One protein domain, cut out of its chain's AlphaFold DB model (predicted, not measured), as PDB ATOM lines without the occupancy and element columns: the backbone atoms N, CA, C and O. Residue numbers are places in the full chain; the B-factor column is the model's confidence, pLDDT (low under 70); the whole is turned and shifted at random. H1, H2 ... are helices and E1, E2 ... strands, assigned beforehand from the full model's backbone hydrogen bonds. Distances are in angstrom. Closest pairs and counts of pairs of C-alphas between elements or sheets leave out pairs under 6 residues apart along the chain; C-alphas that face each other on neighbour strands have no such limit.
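Overview. This is residues 12 to 130 of the 433 residues of the protein "RING-type E3 ubiquitin transferase" of Nitrospirae bacterium (UniProt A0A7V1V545). What shape do these atoms make? A strongly twisted sheet of five short strands has H1 and H2 over one face near E4 and E3, while H3 packs on E1 at the other edge and its far end reaches out past the sheet. A long stretch with no named element, residues 54 to 72, winds from H1 to E3, and long links of 11 residues each join E2 to H1 and H2 to H3. What makes up the printed part? It has 119 residues, with three named helices and five named strands in the order E1 E2 H1 E3 E4 E5 H2 H3; the sheet runs E1 E2 E5 E4 E3, all antiparallel. The class is mixed, helices and strands, with under half of the residues in named elements; the whole is compact, with a radius of gyration of the C-alphas of 14.1 A and spans of 41 by 37 by 23 A.

Arrangement. How do the strands pair? E1, residues 21 to 23, and E2, residues 29 to 32, form an antiparallel hairpin, with N 31 and O 22 at 2.8 A. E2 is the antiparallel neighbour of E5, residues 91 to 94, with N 30 and O 93 at 2.8 A. E3, residues 73 to 77, E4, residues 80 to 84, and E5 are a meander, each strand the antiparallel neighbour of the one before, with N 75 and O 82 at 2.8 A and N 92 and O 83 at 2.8 A. Where are the helices? H1, residues 44 to 53, is on the sheet at a height of 10.1 A and runs across the strands, at 65 degrees to E3 on the local plane; the closest C-alphas of the two are those of Val 51 and His 75, 6.0 A apart. H2, residues 97 to 104, is on the same face, over E4, and only just stands up from the sheet, rising 42 degrees; its closest C-alpha pair with E4 is Thr 97 and Thr 80, 6.8 A. H3, residues 116 to 128, is on the sheet too, and the closest C-alphas of it and E1 are those of Ala 123 and Val 23, 6.0 A apart. Are the helix backbones well formed? In H1, H2 and H3 every O i to N i+4 pair is within hydrogen-bond range.

Along the chain. Where does the first strand begin? C-alpha 21 of E1 is at (26.086, 9.316, -39.600), and residues 12 to 13 pair antiparallel with residues 21 to 22 of E1. How long are the longer elements? From first to last C-alpha H1 measures 14.3 A, E4 13.2 A, E3 12.8 A and H3 19.0 A. Where does H3 end? Its C-alpha 128 is at (18.722, 25.451, -40.329).

Size, cuts and confidence. How large is it? The two C-alphas farthest apart, those of Gln 53 and Ala 129, are 42.9 A apart, and the printed part has no cut. Which links are long, and where is confidence low? The links E2 to H1, H1 to E3 and H2 to H3 are long. The mean pLDDT of the printed part is 80.2, and residues 15 to 19, 35, 55 to 61, 107 to 113 and 129 to 130 are under 70.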
ATOM      1  N   GLU A  12      21.107  13.302 -38.309       86.00
ATOM      2  CA  GLU A  12      21.344  12.141 -39.167       86.00
ATOM      3  C   GLU A  12      21.620  12.615 -40.596       86.00
ATOM      4  O   GLU A  12      20.771  13.268 -41.232       86.00
ATOM      5  N   VAL A  13      22.822  12.309 -41.075       82.19
ATOM      6  CA  VAL A  13      23.296  12.592 -42.424       82.19
ATOM      7  C   VAL A  13      23.535  11.268 -43.135       82.19
ATOM      8  O   VAL A  13      24.329  10.456 -42.666       82.19
ATOM      9  N   PRO A  14      22.890  11.041 -44.280       70.31
ATOM     10  CA  PRO A  14      23.037   9.774 -44.963       70.31
ATOM     11  C   PRO A  14      24.356   9.633 -45.710       70.31
ATOM     12  O   PRO A  14      24.923  10.620 -46.202       70.31
ATOM     13  N   THR A  15      24.818   8.392 -45.821       69.06
ATOM     14  CA  THR A  15      26.010   8.004 -46.577       69.06
ATOM     15  C   THR A  15      25.618   7.079 -47.732       69.06
ATOM     16  O   THR A  15      24.515   6.537 -47.742       69.06
ATOM     17  N   MET A  16      26.470   6.984 -48.756       55.66
ATOM     18  CA  MET A  16      26.185   6.199 -49.969       55.66
ATOM     19  C   MET A  16      26.416   4.696 -49.768       55.66
ATOM     20  O   MET A  16      25.723   3.887 -50.374       55.66
ATOM     21  N   GLU A  17      27.380   4.343 -48.918       49.62
ATOM     22  CA  GLU A  17      27.926   2.985 -48.782       49.62
ATOM     23  C   GLU A  17      27.696   2.395 -47.376       49.62
ATOM     24  O   GLU A  17      28.181   1.310 -47.083       49.62
ATOM     25  N   GLY A  18      26.973   3.088 -46.483       59.22
ATOM     26  CA  GLY A  18      26.886   2.688 -45.076       59.22
ATOM     27  C   GLY A  18      25.735   3.311 -44.271       59.22
ATOM     28  O   GLY A  18      24.751   3.795 -44.841       59.22
ATOM     29  N   PRO A  19      25.831   3.308 -42.927       65.12
ATOM     30  CA  PRO A  19      24.810   3.833 -42.032       65.12
ATOM     31  C   PRO A  19      24.640   5.343 -42.188       65.12
ATOM     32  O   PRO A  19      25.516   6.059 -42.689       65.12
ATOM     33  N   GLN A  20      23.517   5.855 -41.690       74.44
ATOM     34  CA  GLN A  20      23.401   7.284 -41.416       74.44
ATOM     35  C   GLN A  20      24.407   7.683 -40.332       74.44
ATOM     36  O   GLN A  20      24.455   7.074 -39.270       74.44
ATOM     37  N   LEU A  21      25.167   8.747 -40.578       85.31
ATOM     38  CA  LEU A  21      26.086   9.316 -39.600       85.31
ATOM     39  C   LEU A  21      25.385  10.370 -38.751       85.31
ATOM     40  O   LEU A  21      24.673  11.233 -39.270       85.31
ATOM     41  N   ASP A  22      25.668  10.377 -37.453       90.62
ATOM     42  CA  ASP A  22      25.172  11.410 -36.550       90.62
ATOM     43  C   ASP A  22      26.127  12.571 -36.449       90.62
ATOM     44  O   ASP A  22      27.116  12.533 -35.722       90.62
ATOM     45  N   VAL A  23      25.799  13.649 -37.141       92.69
ATOM     46  CA  VAL A  23      26.727  14.749 -37.344       92.69
ATOM     47  C   VAL A  23      26.293  15.956 -36.528       92.69
ATOM     48  O   VAL A  23      25.120  16.343 -36.489       92.69
ATOM     49  N   CYS A  24      27.253  16.582 -35.853       94.50
ATOM     50  CA  CYS A  24      27.013  17.840 -35.171       94.50
ATOM     51  C   CYS A  24      26.799  18.967 -36.198       94.50
ATOM     52  O   CYS A  24      27.700  19.226 -37.000       94.50
ATOM     53  N   PRO A  25      25.673  19.708 -36.151       92.44
ATOM     54  CA  PRO A  25      25.421  20.799 -37.096       92.44
ATOM     55  C   PRO A  25      26.392  21.982 -36.941       92.44
ATOM     56  O   PRO A  25      26.523  22.782 -37.860       92.44
ATOM     57  N   ASN A  26      27.100  22.064 -35.808       92.38
ATOM     58  CA  ASN A  26      28.132  23.070 -35.534       92.38
ATOM     59  C   ASN A  26      29.556  22.553 -35.810       92.38
ATOM     60  O   ASN A  26      30.512  23.137 -35.315       92.38
ATOM     61  N   ALA A  27      29.700  21.436 -36.531       91.25
ATOM     62  CA  ALA A  27      30.984  20.860 -36.933       91.25
ATOM     63  C   ALA A  27      31.943  20.465 -35.789       91.25
ATOM     64  O   ALA A  27      33.145  20.413 -35.979       91.25
ATOM     65  N   HIS A  28      31.435  20.118 -34.602       92.06
ATOM     66  CA  HIS A  28      32.295  19.615 -33.515       92.06
ATOM     67  C   HIS A  28      32.752  18.161 -33.698       92.06
ATOM     68  O   HIS A  28      33.685  17.719 -33.036       92.06
ATOM     69  N   GLY A  29      32.057  17.389 -34.534       93.25
ATOM     70  CA  GLY A  29      32.309  15.961 -34.673       93.25
ATOM     71  C   GLY A  29      31.081  15.170 -35.099       93.25
ATOM     72  O   GLY A  29      30.016  15.742 -35.371       93.25
ATOM     73  N   LEU A  30      31.250  13.856 -35.152       93.88
ATOM     74  CA  LEU A  30      30.214  12.890 -35.483       93.88
ATOM     75  C   LEU A  30      30.223  11.703 -34.512       93.88
ATOM     76  O   LEU A  30      31.221  11.422 -33.845       93.88
ATOM     77  N   TRP A  31      29.082  11.030 -34.419       93.00
ATOM     78  CA  TRP A  31      28.882   9.824 -33.629       93.00
ATOM     79  C   TRP A  31      28.685   8.614 -34.540       93.00
ATOM     80  O   TRP A  31      27.973   8.709 -35.540       93.00
ATOM     81  N   LEU A  32      29.289   7.494 -34.143       88.81
ATOM     82  CA  LEU A  32      29.154   6.176 -34.755       88.81
ATOM     83  C   LEU A  32      28.703   5.169 -33.692       88.81
ATOM     84  O   LEU A  32      29.290   5.070 -32.604       88.81
ATOM     85  N   ASP A  33      27.663   4.410 -34.005       83.88
ATOM     86  CA  ASP A  33      27.187   3.298 -33.196       83.88
ATOM     87  C   ASP A  33      28.145   2.079 -33.288       83.88
ATOM     88  O   ASP A  33      29.089   2.049 -34.090       83.88
ATOM     89  N   PRO A  34      27.995   1.074 -32.399       76.62
ATOM     90  CA  PRO A  34      28.881  -0.089 -32.387       76.62
ATOM     91  C   PRO A  34      28.858  -0.821 -33.721       76.62
ATOM     92  O   PRO A  34      27.782  -1.144 -34.211       76.62
ATOM     93  N   ALA A  35      30.041  -1.134 -34.249       68.00
ATOM     94  CA  ALA A  35      30.202  -1.770 -35.557       68.00
ATOM     95  C   ALA A  35      29.651  -0.948 -36.741       68.00
ATOM     96  O   ALA A  35      29.267  -1.525 -37.748       68.00
ATOM     97  N   GLU A  36      29.624   0.386 -36.634       79.56
ATOM     98  CA  GLU A  36      29.538   1.268 -37.809       79.56
ATOM     99  C   GLU A  36      30.925   1.709 -38.289       79.56
ATOM    100  O   GLU A  36      31.153   1.917 -39.474       79.56
ATOM    101  N   ILE A  37      31.889   1.835 -37.372       81.44
ATOM    102  CA  ILE A  37      33.253   2.305 -37.671       81.44
ATOM    103  C   ILE A  37      34.000   1.407 -38.679       81.44
ATOM    104  O   ILE A  37      34.820   1.898 -39.445       81.44
ATOM    105  N   ASN A  38      33.692   0.109 -38.728       76.25
ATOM    106  CA  ASN A  38      34.245  -0.853 -39.693       76.25
ATOM    107  C   ASN A  38      33.748  -0.638 -41.131       76.25
ATOM    108  O   ASN A  38      34.285  -1.262 -42.038       76.25
ATOM    109  N   LEU A  39      32.735   0.207 -41.337       72.94
ATOM    110  CA  LEU A  39      32.218   0.568 -42.661       72.94
ATOM    111  C   LEU A  39      32.903   1.816 -43.221       72.94
ATOM    112  O   LEU A  39      32.781   2.110 -44.401       72.94
ATOM    113  N   PHE A  40      33.629   2.549 -42.375       77.19
ATOM    114  CA  PHE A  40      34.326   3.781 -42.746       77.19
ATOM    115  C   PHE A  40      35.844   3.685 -42.570       77.19
ATOM    116  O   PHE A  40      36.544   4.667 -42.798       77.19
ATOM    117  N   VAL A  41      36.344   2.529 -42.124       78.94
ATOM    118  CA  VAL A  41      37.768   2.250 -41.942       78.94
ATOM    119  C   VAL A  41      38.058   0.845 -42.457       78.94
ATOM    120  O   VAL A  41      37.628  -0.141 -41.856       78.94
ATOM    121  N   GLU A  42      38.804   0.767 -43.556       73.38
ATOM    122  CA  GLU A  42      39.068  -0.475 -44.293       73.38
ATOM    123  C   GLU A  42      39.782  -1.539 -43.448       73.38
ATOM    124  O   GLU A  42      39.330  -2.683 -43.371       73.38
ATOM    125  N   ASP A  43      40.872  -1.175 -42.766       76.94
ATOM    126  CA  ASP A  43      41.568  -2.063 -41.831       76.94
ATOM    127  C   ASP A  43      41.125  -1.817 -40.381       76.94
ATOM    128  O   ASP A  43      41.884  -1.405 -39.493       76.94
ATOM    129  N   TYR A  44      39.849  -2.105 -40.127       80.00
ATOM    130  CA  TYR A  44      39.244  -2.014 -38.798       80.00
ATOM    131  C   TYR A  44      39.977  -2.851 -37.731       80.00
ATOM    132  O   TYR A  44      40.009  -2.496 -36.546       80.00
ATOM    133  N   ARG A  45      40.587  -3.976 -38.130       76.88
ATOM    134  CA  ARG A  45      41.317  -4.851 -37.205       76.88
ATOM    135  C   ARG A  45      42.580  -4.166 -36.691       76.88
ATOM    136  O   ARG A  45      42.847  -4.231 -35.491       76.88
ATOM    137  N   SER A  46      43.321  -3.498 -37.569       82.81
ATOM    138  CA  SER A  46      44.488  -2.715 -37.162       82.81
ATOM    139  C   SER A  46      44.095  -1.518 -36.299       82.81
ATOM    140  O   SER A  46      44.726  -1.297 -35.265       82.81
ATOM    141  N   LEU A  47      43.005  -0.816 -36.636       84.31
ATOM    142  CA  LEU A  47      42.480   0.282 -35.813       84.31
ATOM    143  C   LEU A  47      42.134  -0.177 -34.387       84.31
ATOM    144  O   LEU A  47      42.555   0.433 -33.407       84.31
ATOM    145  N   THR A  48      41.372  -1.263 -34.249       81.50
ATOM    146  CA  THR A  48      40.971  -1.770 -32.924       81.50
ATOM    147  C   THR A  48      42.148  -2.297 -32.112       81.50
ATOM    148  O   THR A  48      42.163  -2.133 -30.891       81.50
ATOM    149  N   ALA A  49      43.153  -2.883 -32.769       80.75
ATOM    150  CA  ALA A  49      44.389  -3.286 -32.114       80.75
ATOM    151  C   ALA A  49      45.188  -2.080 -31.594       80.75
ATOM    152  O   ALA A  49      45.715  -2.161 -30.484       80.75
ATOM    153  N   GLU A  50      45.261  -0.979 -32.351       84.94
ATOM    154  CA  GLU A  50      45.923   0.265 -31.927       84.94
ATOM    155  C   GLU A  50      45.176   0.903 -30.746       84.94
ATOM    156  O   GLU A  50      45.769   1.141 -29.695       84.94
ATOM    157  N   VAL A  51      43.851   1.056 -30.849       84.88
ATOM    158  CA  VAL A  51      43.010   1.600 -29.764       84.88
ATOM    159  C   VAL A  51      43.112   0.772 -28.479       84.88
ATOM    160  O   VAL A  51      43.166   1.341 -27.389       84.88
ATOM    161  N   GLY A  52      43.161  -0.560 -28.594       77.94
ATOM    162  CA  GLY A  52      43.277  -1.466 -27.448       77.94
ATOM    163  C   GLY A  52      44.638  -1.430 -26.743       77.94
ATOM    164  O   GLY A  52      44.732  -1.840 -25.588       77.94
ATOM    165  N   GLN A  53      45.684  -0.942 -27.414       78.06
ATOM    166  CA  GLN A  53      47.024  -0.758 -26.841       78.06
ATOM    167  C   GLN A  53      47.216   0.641 -26.241       78.06
ATOM    168  O   GLN A  53      48.117   0.850 -25.425       78.06
ATOM    169  N   SER A  54      46.363   1.590 -26.619       71.75
ATOM    170  CA  SER A  54      46.418   2.971 -26.162       71.75
ATOM    171  C   SER A  54      45.862   3.134 -24.746       71.75
ATOM    172  O   SER A  54      44.685   2.890 -24.482       71.75
ATOM    173  N   ALA A  55      46.712   3.604 -23.829       65.00
ATOM    174  CA  ALA A  55      46.290   3.993 -22.487       65.00
ATOM    175  C   ALA A  55      45.517   5.320 -22.523       65.00
ATOM    176  O   ALA A  55      45.913   6.264 -23.212       65.00
ATOM    177  N   THR A  56      44.437   5.412 -21.744       65.62
ATOM    178  CA  THR A  56      43.678   6.657 -21.600       65.62
ATOM    179  C   THR A  56      44.581   7.751 -21.017       65.62
ATOM    180  O   THR A  56      45.160   7.544 -19.947       65.62
ATOM    181  N   PRO A  57      44.710   8.923 -21.664       61.88
ATOM    182  CA  PRO A  57      45.528  10.003 -21.139       61.88
ATOM    183  C   PRO A  57      44.952  10.512 -19.810       61.88
ATOM    184  O   PRO A  57      43.808  10.971 -19.731       61.88
ATOM    185  N   THR A  58      45.762  10.433 -18.753       52.03
ATOM    186  CA  THR A  58      45.410  10.862 -17.395       52.03
ATOM    187  C   THR A  58      45.075  12.358 -17.372       52.03
ATOM    188  O   THR A  58      45.932  13.186 -17.664       52.03
ATOM    189  N   GLY A  59      43.842  12.716 -16.991       56.69
ATOM    190  CA  GLY A  59      43.439  14.109 -16.732       56.69
ATOM    191  C   GLY A  59      42.612  14.813 -17.818       56.69
ATOM    192  O   GLY A  59      42.339  16.002 -17.671       56.69
ATOM    193  N   SER A  60      42.174  14.121 -18.876       57.97
ATOM    194  CA  SER A  60      41.289  14.728 -19.888       57.97
ATOM    195  C   SER A  60      39.836  14.853 -19.393       57.97
ATOM    196  O   SER A  60      39.327  13.920 -18.762       57.97
ATOM    197  N   PRO A  61      39.131  15.966 -19.676       60.03
ATOM    198  CA  PRO A  61      37.723  16.119 -19.319       60.03
ATOM    199  C   PRO A  61      36.873  15.067 -20.043       60.03
ATOM    200  O   PRO A  61      36.827  15.015 -21.268       60.03
ATOM    201  N   LEU A  62      36.186  14.217 -19.278       72.69
ATOM    202  CA  LEU A  62      35.349  13.147 -19.816       72.69
ATOM    203  C   LEU A  62      34.026  13.730 -20.327       72.69
ATOM    204  O   LEU A  62      33.125  14.035 -19.543       72.69
ATOM    205  N   ALA A  63      33.896  13.893 -21.643       83.81
ATOM    206  CA  ALA A  63      32.644  14.343 -22.237       83.81
ATOM    207  C   ALA A  63      31.568  13.233 -22.174       83.81
ATOM    208  O   ALA A  63      31.903  12.044 -22.253       83.81
ATOM    209  N   PRO A  64      30.274  13.579 -22.017       89.81
ATOM    210  CA  PRO A  64      29.212  12.588 -21.892       89.81
ATOM    211  C   PRO A  64      28.886  11.936 -23.239       89.81
ATOM    212  O   PRO A  64      28.782  12.603 -24.267       89.81
ATOM    213  N   CYS A  65      28.644  10.629 -23.218       90.44
ATOM    214  CA  CYS A  65      28.226   9.855 -24.377       90.44
ATOM    215  C   CYS A  65      26.871  10.353 -24.923       90.44
ATOM    216  O   CYS A  65      25.883  10.337 -24.181       90.44
ATOM    217  N   PRO A  66      26.767  10.710 -26.216       89.81
ATOM    218  CA  PRO A  66      25.522  11.165 -26.847       89.81
ATOM    219  C   PRO A  66      24.352  10.177 -26.760       89.81
ATOM    220  O   PRO A  66      23.192  10.594 -26.842       89.81
ATOM    221  N   ARG A  67      24.655   8.880 -26.607       87.12
ATOM    222  CA  ARG A  67      23.683   7.780 -26.571       87.12
ATOM    223  C   ARG A  67      23.230   7.408 -25.159       87.12
ATOM    224  O   ARG A  67      22.039   7.226 -24.936       87.12
ATOM    225  N   CYS A  68      24.161   7.277 -24.210       89.56
ATOM    226  CA  CYS A  68      23.865   6.777 -22.856       89.56
ATOM    227  C   CYS A  68      24.262   7.720 -21.708       89.56
ATOM    228  O   CYS A  68      24.097   7.355 -20.545       89.56
ATOM    229  N   ALA A  69      24.793   8.907 -22.017       88.00
ATOM    230  CA  ALA A  69      25.224   9.949 -21.077       88.00
ATOM    231  C   ALA A  69      26.365   9.578 -20.107       88.00
ATOM    232  O   ALA A  69      26.730  10.389 -19.259       88.00
ATOM    233  N   ARG A  70      26.966   8.388 -20.227       87.19
ATOM    234  CA  ARG A  70      28.151   7.994 -19.444       87.19
ATOM    235  C   ARG A  70      29.424   8.676 -19.962       87.19
ATOM    236  O   ARG A  70      29.474   8.976 -21.155       87.19
ATOM    237  N   PRO A  71      30.440   8.908 -19.113       88.56
ATOM    238  CA  PRO A  71      31.715   9.476 -19.552       88.56
ATOM    239  C   PRO A  71      32.369   8.609 -20.637       88.56
ATOM    240  O   PRO A  71      32.285   7.381 -20.580       88.56
ATOM    241  N   MET A  72      32.992   9.254 -21.626       90.31
ATOM    242  CA  MET A  72      33.743   8.583 -22.692       90.31
ATOM    243  C   MET A  72      35.247   8.665 -22.442       90.31
ATOM    244  O   MET A  72      35.760   9.715 -22.057       90.31
ATOM    245  N   GLU A  73      35.939   7.561 -22.693       89.06
ATOM    246  CA  GLU A  73      37.386   7.420 -22.559       89.06
ATOM    247  C   GLU A  73      38.075   7.916 -23.831       89.06
ATOM    248  O   GLU A  73      37.590   7.691 -24.937       89.06
ATOM    249  N   HIS A  74      39.196   8.618 -23.678       88.62
ATOM    250  CA  HIS A  74      39.997   9.085 -24.806       88.62
ATOM    251  C   HIS A  74      41.038   8.027 -25.161       88.62
ATOM    252  O   HIS A  74      41.733   7.535 -24.274       88.62
ATOM    253  N   HIS A  75      41.182   7.721 -26.444       87.25
ATOM    254  CA  HIS A  75      42.202   6.809 -26.944       87.25
ATOM    255  C   HIS A  75      42.991   7.505 -28.059       87.25
ATOM    256  O   HIS A  75      42.391   7.912 -29.058       87.25
ATOM    257  N   PRO A  76      44.312   7.692 -27.908       87.44
ATOM    258  CA  PRO A  76      45.149   8.159 -29.006       87.44
ATOM    259  C   PRO A  76      45.239   7.102 -30.115       87.44
ATOM    260  O   PRO A  76      45.415   5.916 -29.834       87.44
ATOM    261  N   VAL A  77      45.128   7.547 -31.367       86.81
ATOM    262  CA  VAL A  77      45.320   6.751 -32.588       86.81
ATOM    263  C   VAL A  77      46.132   7.599 -33.562       86.81
ATOM    264  O   VAL A  77      45.641   8.604 -34.088       86.81
ATOM    265  N   GLY A  78      47.398   7.236 -33.769       83.88
ATOM    266  CA  GLY A  78      48.375   8.108 -34.423       83.88
ATOM    267  C   GLY A  78      48.438   9.497 -33.781       83.88
ATOM    268  O   GLY A  78      48.597   9.622 -32.570       83.88
ATOM    269  N   ASP A  79      48.261  10.533 -34.602       83.56
ATOM    270  CA  ASP A  79      48.279  11.942 -34.178       83.56
ATOM    271  C   ASP A  79      46.890  12.467 -33.768       83.56
ATOM    272  O   ASP A  79      46.686  13.669 -33.582       83.56
ATOM    273  N   THR A  80      45.909  11.573 -33.658       86.50
ATOM    274  CA  THR A  80      44.504  11.911 -33.414       86.50
ATOM    275  C   THR A  80      44.028  11.298 -32.106       86.50
ATOM    276  O   THR A  80      44.628  10.365 -31.577       86.50
ATOM    277  N   THR A  81      42.948  11.836 -31.543       88.06
ATOM    278  CA  THR A  81      42.327  11.280 -30.337       88.06
ATOM    279  C   THR A  81      40.873  10.963 -30.630       88.06
ATOM    280  O   THR A  81      40.115  11.837 -31.051       88.06
ATOM    281  N   VAL A  82      40.483   9.718 -30.380       90.75
ATOM    282  CA  VAL A  82      39.099   9.253 -30.496       90.75
ATOM    283  C   VAL A  82      38.497   9.071 -29.109       90.75
ATOM    284  O   VAL A  82      39.216   8.817 -28.142       90.75
ATOM    285  N   MET A  83      37.179   9.205 -28.989       91.12
ATOM    286  CA  MET A  83      36.478   8.993 -27.723       91.12
ATOM    287  C   MET A  83      35.583   7.759 -27.816       91.12
ATOM    288  O   MET A  83      34.728   7.680 -28.697       91.12
ATOM    289  N   LEU A  84      35.748   6.811 -26.895       89.31
ATOM    290  CA  LEU A  84      34.983   5.567 -26.855       89.31
ATOM    291  C   LEU A  84      34.124   5.498 -25.594       89.31
ATOM    292  O   LEU A  84      34.534   5.871 -24.495       89.31
ATOM    293  N   CYS A  85      32.904   4.990 -25.738       89.12
ATOM    294  CA  CYS A  85      32.040   4.737 -24.594       89.12
ATOM    295  C   CYS A  85      32.150   3.280 -24.130       89.12
ATOM    296  O   CYS A  85      31.666   2.380 -24.815       89.12
ATOM    297  N   ALA A  86      32.653   3.045 -22.917       86.19
ATOM    298  CA  ALA A  86      32.782   1.701 -22.339       86.19
ATOM    299  C   ALA A  86      31.444   0.952 -22.143       86.19
ATOM    300  O   ALA A  86      31.425  -0.259 -21.963       86.19
ATOM    301  N   ALA A  87      30.311   1.664 -22.148       82.50
ATOM    302  CA  ALA A  87      29.000   1.080 -21.870       82.50
ATOM    303  C   ALA A  87      28.199   0.704 -23.111       82.50
ATOM    304  O   ALA A  87      27.500  -0.304 -23.109       82.50
ATOM    305  N   CYS A  88      28.228   1.563 -24.129       84.25
ATOM    306  CA  CYS A  88      27.490   1.330 -25.360       84.25
ATOM    307  C   CYS A  88      28.397   0.990 -26.535       84.25
ATOM    308  O   CYS A  88      27.841   0.739 -27.589       84.25
ATOM    309  N   HIS A  89      29.726   1.016 -26.372       84.75
ATOM    310  CA  HIS A  89      30.746   0.738 -27.395       84.75
ATOM    311  C   HIS A  89      30.683   1.631 -28.645       84.75
ATOM    312  O   HIS A  89      31.166   1.249 -29.707       84.75
ATOM    313  N   GLY A  90      30.069   2.810 -28.524       87.38
ATOM    314  CA  GLY A  90      30.013   3.796 -29.601       87.38
ATOM    315  C   GLY A  90      31.223   4.725 -29.600       87.38
ATOM    316  O   GLY A  90      31.916   4.851 -28.580       87.38
ATOM    317  N   TRP A  91      31.444   5.367 -30.743       91.94
ATOM    318  CA  TRP A  91      32.603   6.201 -31.029       91.94
ATOM    319  C   TRP A  91      32.160   7.638 -31.263       91.94
ATOM    320  O   TRP A  91      31.249   7.910 -32.046       91.94
ATOM    321  N   TRP A  92      32.836   8.571 -30.605       94.12
ATOM    322  CA  TRP A  92      32.758   9.984 -30.928       94.12
ATOM    323  C   TRP A  92      34.060  10.414 -31.599       94.12
ATOM    324  O   TRP A  92      35.147  10.258 -31.033       94.12
ATOM    325  N   LEU A  93      33.929  10.951 -32.809       93.81
ATOM    326  CA  LEU A  93      35.034  11.416 -33.637       93.81
ATOM    327  C   LEU A  93      34.938  12.932 -33.789       93.81
ATOM    328  O   LEU A  93      33.877  13.457 -34.132       93.81
ATOM    329  N   ALA A  94      36.034  13.639 -33.517       92.62
ATOM    330  CA  ALA A  94      36.114  15.070 -33.781       92.62
ATOM    331  C   ALA A  94      36.141  15.340 -35.296       92.62
ATOM    332  O   ALA A  94      36.323  14.433 -36.108       92.62
ATOM    333  N   GLN A  95      35.943  16.601 -35.677       93.12
ATOM    334  CA  GLN A  95      35.994  17.005 -37.080       93.12
ATOM    335  C   GLN A  95      37.332  16.645 -37.741       93.12
ATOM    336  O   GLN A  95      38.398  16.990 -37.236       93.12
ATOM    337  N   GLY A  96      37.254  15.989 -38.897       89.19
ATOM    338  CA  GLY A  96      38.379  15.517 -39.704       89.19
ATOM    339  C   GLY A  96      38.969  14.186 -39.236       89.19
ATOM    340  O   GLY A  96      39.818  13.620 -39.926       89.19
ATOM    341  N   THR A  97      38.553  13.676 -38.073       91.62
ATOM    342  CA  THR A  97      39.124  12.452 -37.502       91.62
ATOM    343  C   THR A  97      38.707  11.215 -38.293       91.62
ATOM    344  O   THR A  97      39.517  10.306 -38.431       91.62
ATOM    345  N   LEU A  98      37.499  11.161 -38.867       89.12
ATOM    346  CA  LEU A  98      37.065   9.994 -39.646       89.12
ATOM    347  C   LEU A  98      37.896   9.844 -40.928       89.12
ATOM    348  O   LEU A  98      38.392   8.752 -41.205       89.12
ATOM    349  N   THR A  99      38.139  10.943 -41.652       88.50
ATOM    350  CA  THR A  99      39.067  10.952 -42.794       88.50
ATOM    351  C   THR A  99      40.470  10.509 -42.376       88.50
ATOM    352  O   THR A  99      41.076   9.682 -43.051       88.50
ATOM    353  N   GLN A 100      40.986  11.019 -41.253       89.19
ATOM    354  CA  GLN A 100      42.325  10.666 -40.766       89.19
ATOM    355  C   GLN A 100      42.447   9.178 -40.413       89.19
ATOM    356  O   GLN A 100      43.438   8.549 -40.784       89.19
ATOM    357  N   LEU A 101      41.443   8.603 -39.742       88.12
ATOM    358  CA  LEU A 101      41.411   7.175 -39.415       88.12
ATOM    359  C   LEU A 101      41.364   6.312 -40.676       88.12
ATOM    360  O   LEU A 101      42.127   5.351 -40.767       88.12
ATOM    361  N   ASN A 102      40.524   6.673 -41.650       84.25
ATOM    362  CA  ASN A 102      40.426   5.942 -42.911       84.25
ATOM    363  C   ASN A 102      41.746   5.990 -43.699       84.25
ATOM    364  O   ASN A 102      42.234   4.962 -44.154       84.25
ATOM    365  N   CYS A 103      42.386   7.163 -43.795       83.75
ATOM    366  CA  CYS A 103      43.690   7.292 -44.452       83.75
ATOM    367  C   CYS A 103      44.806   6.526 -43.725       83.75
ATOM    368  O   CYS A 103      45.715   6.017 -44.375       83.75
ATOM    369  N   ARG A 104      44.774   6.464 -42.387       85.81
ATOM    370  CA  ARG A 104      45.787   5.760 -41.584       85.81
ATOM    371  C   ARG A 104      45.647   4.245 -41.682       85.81
ATOM    372  O   ARG A 104      46.651   3.542 -41.748       85.81
ATOM    373  N   HIS A 105      44.414   3.762 -41.650       81.56
ATOM    374  CA  HIS A 105      44.074   2.344 -41.677       81.56
ATOM    375  C   HIS A 105      43.420   1.975 -43.010       81.56
ATOM    376  O   HIS A 105      42.409   1.272 -43.042       81.56
ATOM    377  N   SER A 106      44.006   2.458 -44.108       74.19
ATOM    378  CA  SER A 106      43.632   2.036 -45.454       74.19
ATOM    379  C   SER A 106      44.021   0.571 -45.654       74.19
ATOM    380  O   SER A 106      45.130   0.162 -45.294       74.19
ATOM    381  N   GLY A 107      43.126  -0.214 -46.235       62.72
ATOM    382  CA  GLY A 107      43.352  -1.601 -46.596       62.72
ATOM    383  C   GLY A 107      43.977  -1.740 -47.985       62.72
ATOM    384  O   GLY A 107      44.416  -0.786 -48.618       62.72
ATOM    385  N   VAL A 108      44.018  -2.981 -48.472       50.69
ATOM    386  CA  VAL A 108      44.494  -3.333 -49.828       50.69
ATOM    387  C   VAL A 108      43.349  -3.239 -50.865       50.69
ATOM    388  O   VAL A 108      43.523  -3.589 -52.029       50.69
ATOM    389  N   GLY A 109      42.155  -2.818 -50.432       52.66
ATOM    390  CA  GLY A 109      40.922  -2.784 -51.223       52.66
ATOM    391  C   GLY A 109      40.726  -1.503 -52.039       52.66
ATOM    392  O   GLY A 109      41.628  -0.679 -52.173       52.66
ATOM    393  N   ALA A 110      39.530  -1.353 -52.619       47.66
ATOM    394  CA  ALA A 110      39.116  -0.091 -53.232       47.66
ATOM    395  C   ALA A 110      38.974   0.986 -52.137       47.66
ATOM    396  O   ALA A 110      38.359   0.689 -51.114       47.66
ATOM    397  N   PRO A 111      39.518   2.201 -52.342       54.31
ATOM    398  CA  PRO A 111      39.541   3.228 -51.310       54.31
ATOM    399  C   PRO A 111      38.127   3.715 -50.976       54.31
ATOM    400  O   PRO A 111      37.419   4.169 -51.880       54.31
ATOM    401  N   ILE A 112      37.744   3.696 -49.695       61.66
ATOM    402  CA  ILE A 112      36.485   4.299 -49.229       61.66
ATOM    403  C   ILE A 112      36.556   5.812 -49.484       61.66
ATOM    404  O   ILE A 112      37.352   6.530 -48.865       61.66
ATOM    405  N   GLN A 113      35.730   6.316 -50.404       61.28
ATOM    406  CA  GLN A 113      35.669   7.745 -50.714       61.28
ATOM    407  C   GLN A 113      34.820   8.480 -49.672       61.28
ATOM    408  O   GLN A 113      33.591   8.485 -49.721       61.28
ATOM    409  N   LEU A 114      35.489   9.140 -48.725       70.75
ATOM    410  CA  LEU A 114      34.846   9.869 -47.636       70.75
ATOM    411  C   LEU A 114      34.980  11.393 -47.808       70.75
ATOM    412  O   LEU A 114      36.076  11.937 -47.687       70.75
ATOM    413  N   ASP A 115      33.862  12.098 -48.012       78.69
ATOM    414  CA  ASP A 115      33.793  13.570 -47.965       78.69
ATOM    415  C   ASP A 115      33.209  14.032 -46.620       78.69
ATOM    416  O   ASP A 115      32.015  14.323 -46.475       78.69
ATOM    417  N   GLU A 116      34.070  14.063 -45.601       84.38
ATOM    418  CA  GLU A 116      33.688  14.482 -44.251       84.38
ATOM    419  C   GLU A 116      33.167  15.935 -44.183       84.38
ATOM    420  O   GLU A 116      32.125  16.174 -43.558       84.38
ATOM    421  N   PRO A 117      33.793  16.924 -44.859       85.56
ATOM    422  CA  PRO A 117      33.248  18.281 -44.962       85.56
ATOM    423  C   PRO A 117      31.812  18.338 -45.509       85.56
ATOM    424  O   PRO A 117      30.981  19.119 -45.015       85.56
ATOM    425  N   ALA A 118      31.472  17.495 -46.490       82.19
ATOM    426  CA  ALA A 118      30.104  17.405 -46.992       82.19
ATOM    427  C   ALA A 118      29.113  16.893 -45.936       82.19
ATOM    428  O   ALA A 118      27.942  17.291 -45.978       82.19
ATOM    429  N   PHE A 119      29.529  16.063 -44.974       86.38
ATOM    430  CA  PHE A 119      28.658  15.657 -43.867       86.38
ATOM    431  C   PHE A 119      28.254  16.858 -43.004       86.38
ATOM    432  O   PHE A 119      27.063  17.089 -42.776       86.38
ATOM    433  N   TYR A 120      29.222  17.684 -42.602       89.25
ATOM    434  CA  TYR A 120      28.972  18.859 -41.761       89.25
ATOM    435  C   TYR A 120      28.115  19.918 -42.455       89.25
ATOM    436  O   TYR A 120      27.173  20.443 -41.856       89.25
ATOM    437  N   SER A 121      28.381  20.198 -43.735       83.88
ATOM    438  CA  SER A 121      27.579  21.162 -44.505       83.88
ATOM    439  C   SER A 121      26.124  20.708 -44.694       83.88
ATOM    440  O   SER A 121      25.203  21.524 -44.748       83.88
ATOM    441  N   ARG A 122      25.876  19.396 -44.787       82.06
ATOM    442  CA  ARG A 122      24.518  18.835 -44.834       82.06
ATOM    443  C   ARG A 122      23.830  18.912 -43.476       82.06
ATOM    444  O   ARG A 122      22.674  19.335 -43.420       82.06
ATOM    445  N   ALA A 123      24.538  18.579 -42.397       85.88
ATOM    446  CA  ALA A 123      24.015  18.676 -41.038       85.88
ATOM    447  C   ALA A 123      23.585  20.108 -40.688       85.88
ATOM    448  O   ALA A 123      22.482  20.311 -40.178       85.88
ATOM    449  N   SER A 124      24.414  21.105 -41.014       87.19
ATOM    450  CA  SER A 124      24.112  22.516 -40.750       87.19
ATOM    451  C   SER A 124      22.892  23.007 -41.540       87.19
ATOM    452  O   SER A 124      21.995  23.620 -40.961       87.19
ATOM    453  N   ARG A 125      22.788  22.661 -42.834       82.94
ATOM    454  CA  ARG A 125      21.613  22.979 -43.669       82.94
ATOM    455  C   ARG A 125      20.331  22.344 -43.136       82.94
ATOM    456  O   ARG A 125      19.317  23.026 -43.019       82.94
ATOM    457  N   LYS A 126      20.374  21.059 -42.774       78.69
ATOM    458  CA  LYS A 126      19.213  20.329 -42.237       78.69
ATOM    459  C   LYS A 126      18.795  20.859 -40.859       78.69
ATOM    460  O   LYS A 126      17.601  20.945 -40.585       78.69
ATOM    461  N   ALA A 127      19.743  21.292 -40.024       84.56
ATOM    462  CA  ALA A 127      19.437  21.986 -38.773       84.56
ATOM    463  C   ALA A 127      18.784  23.361 -39.008       84.56
ATOM    464  O   ALA A 127      17.804  23.680 -38.340       84.56
ATOM    465  N   ALA A 128      19.273  24.138 -39.981       78.25
ATOM    466  CA  ALA A 128      18.722  25.451 -40.329       78.25
ATOM    467  C   ALA A 128      17.320  25.376 -40.964       78.25
ATOM    468  O   ALA A 128      16.505  26.271 -40.758       78.25
ATOM    469  N   ALA A 129      17.024  24.307 -41.708       66.06
ATOM    470  CA  ALA A 129      15.715  24.071 -42.322       66.06
ATOM    471  C   ALA A 129      14.653  23.541 -41.336       66.06
ATOM    472  O   ALA A 129      13.467  23.498 -41.667       66.06
ATOM    473  N   SER A 130      15.051  23.117 -40.131       56.56
ATOM    474  CA  SER A 130      14.125  22.578 -39.135       56.56
ATOM    475  C   SER A 130      13.325  23.710 -38.460       56.56
ATOM    476  O   SER A 130      13.933  24.646 -37.937       56.56
TER     477      SER A 130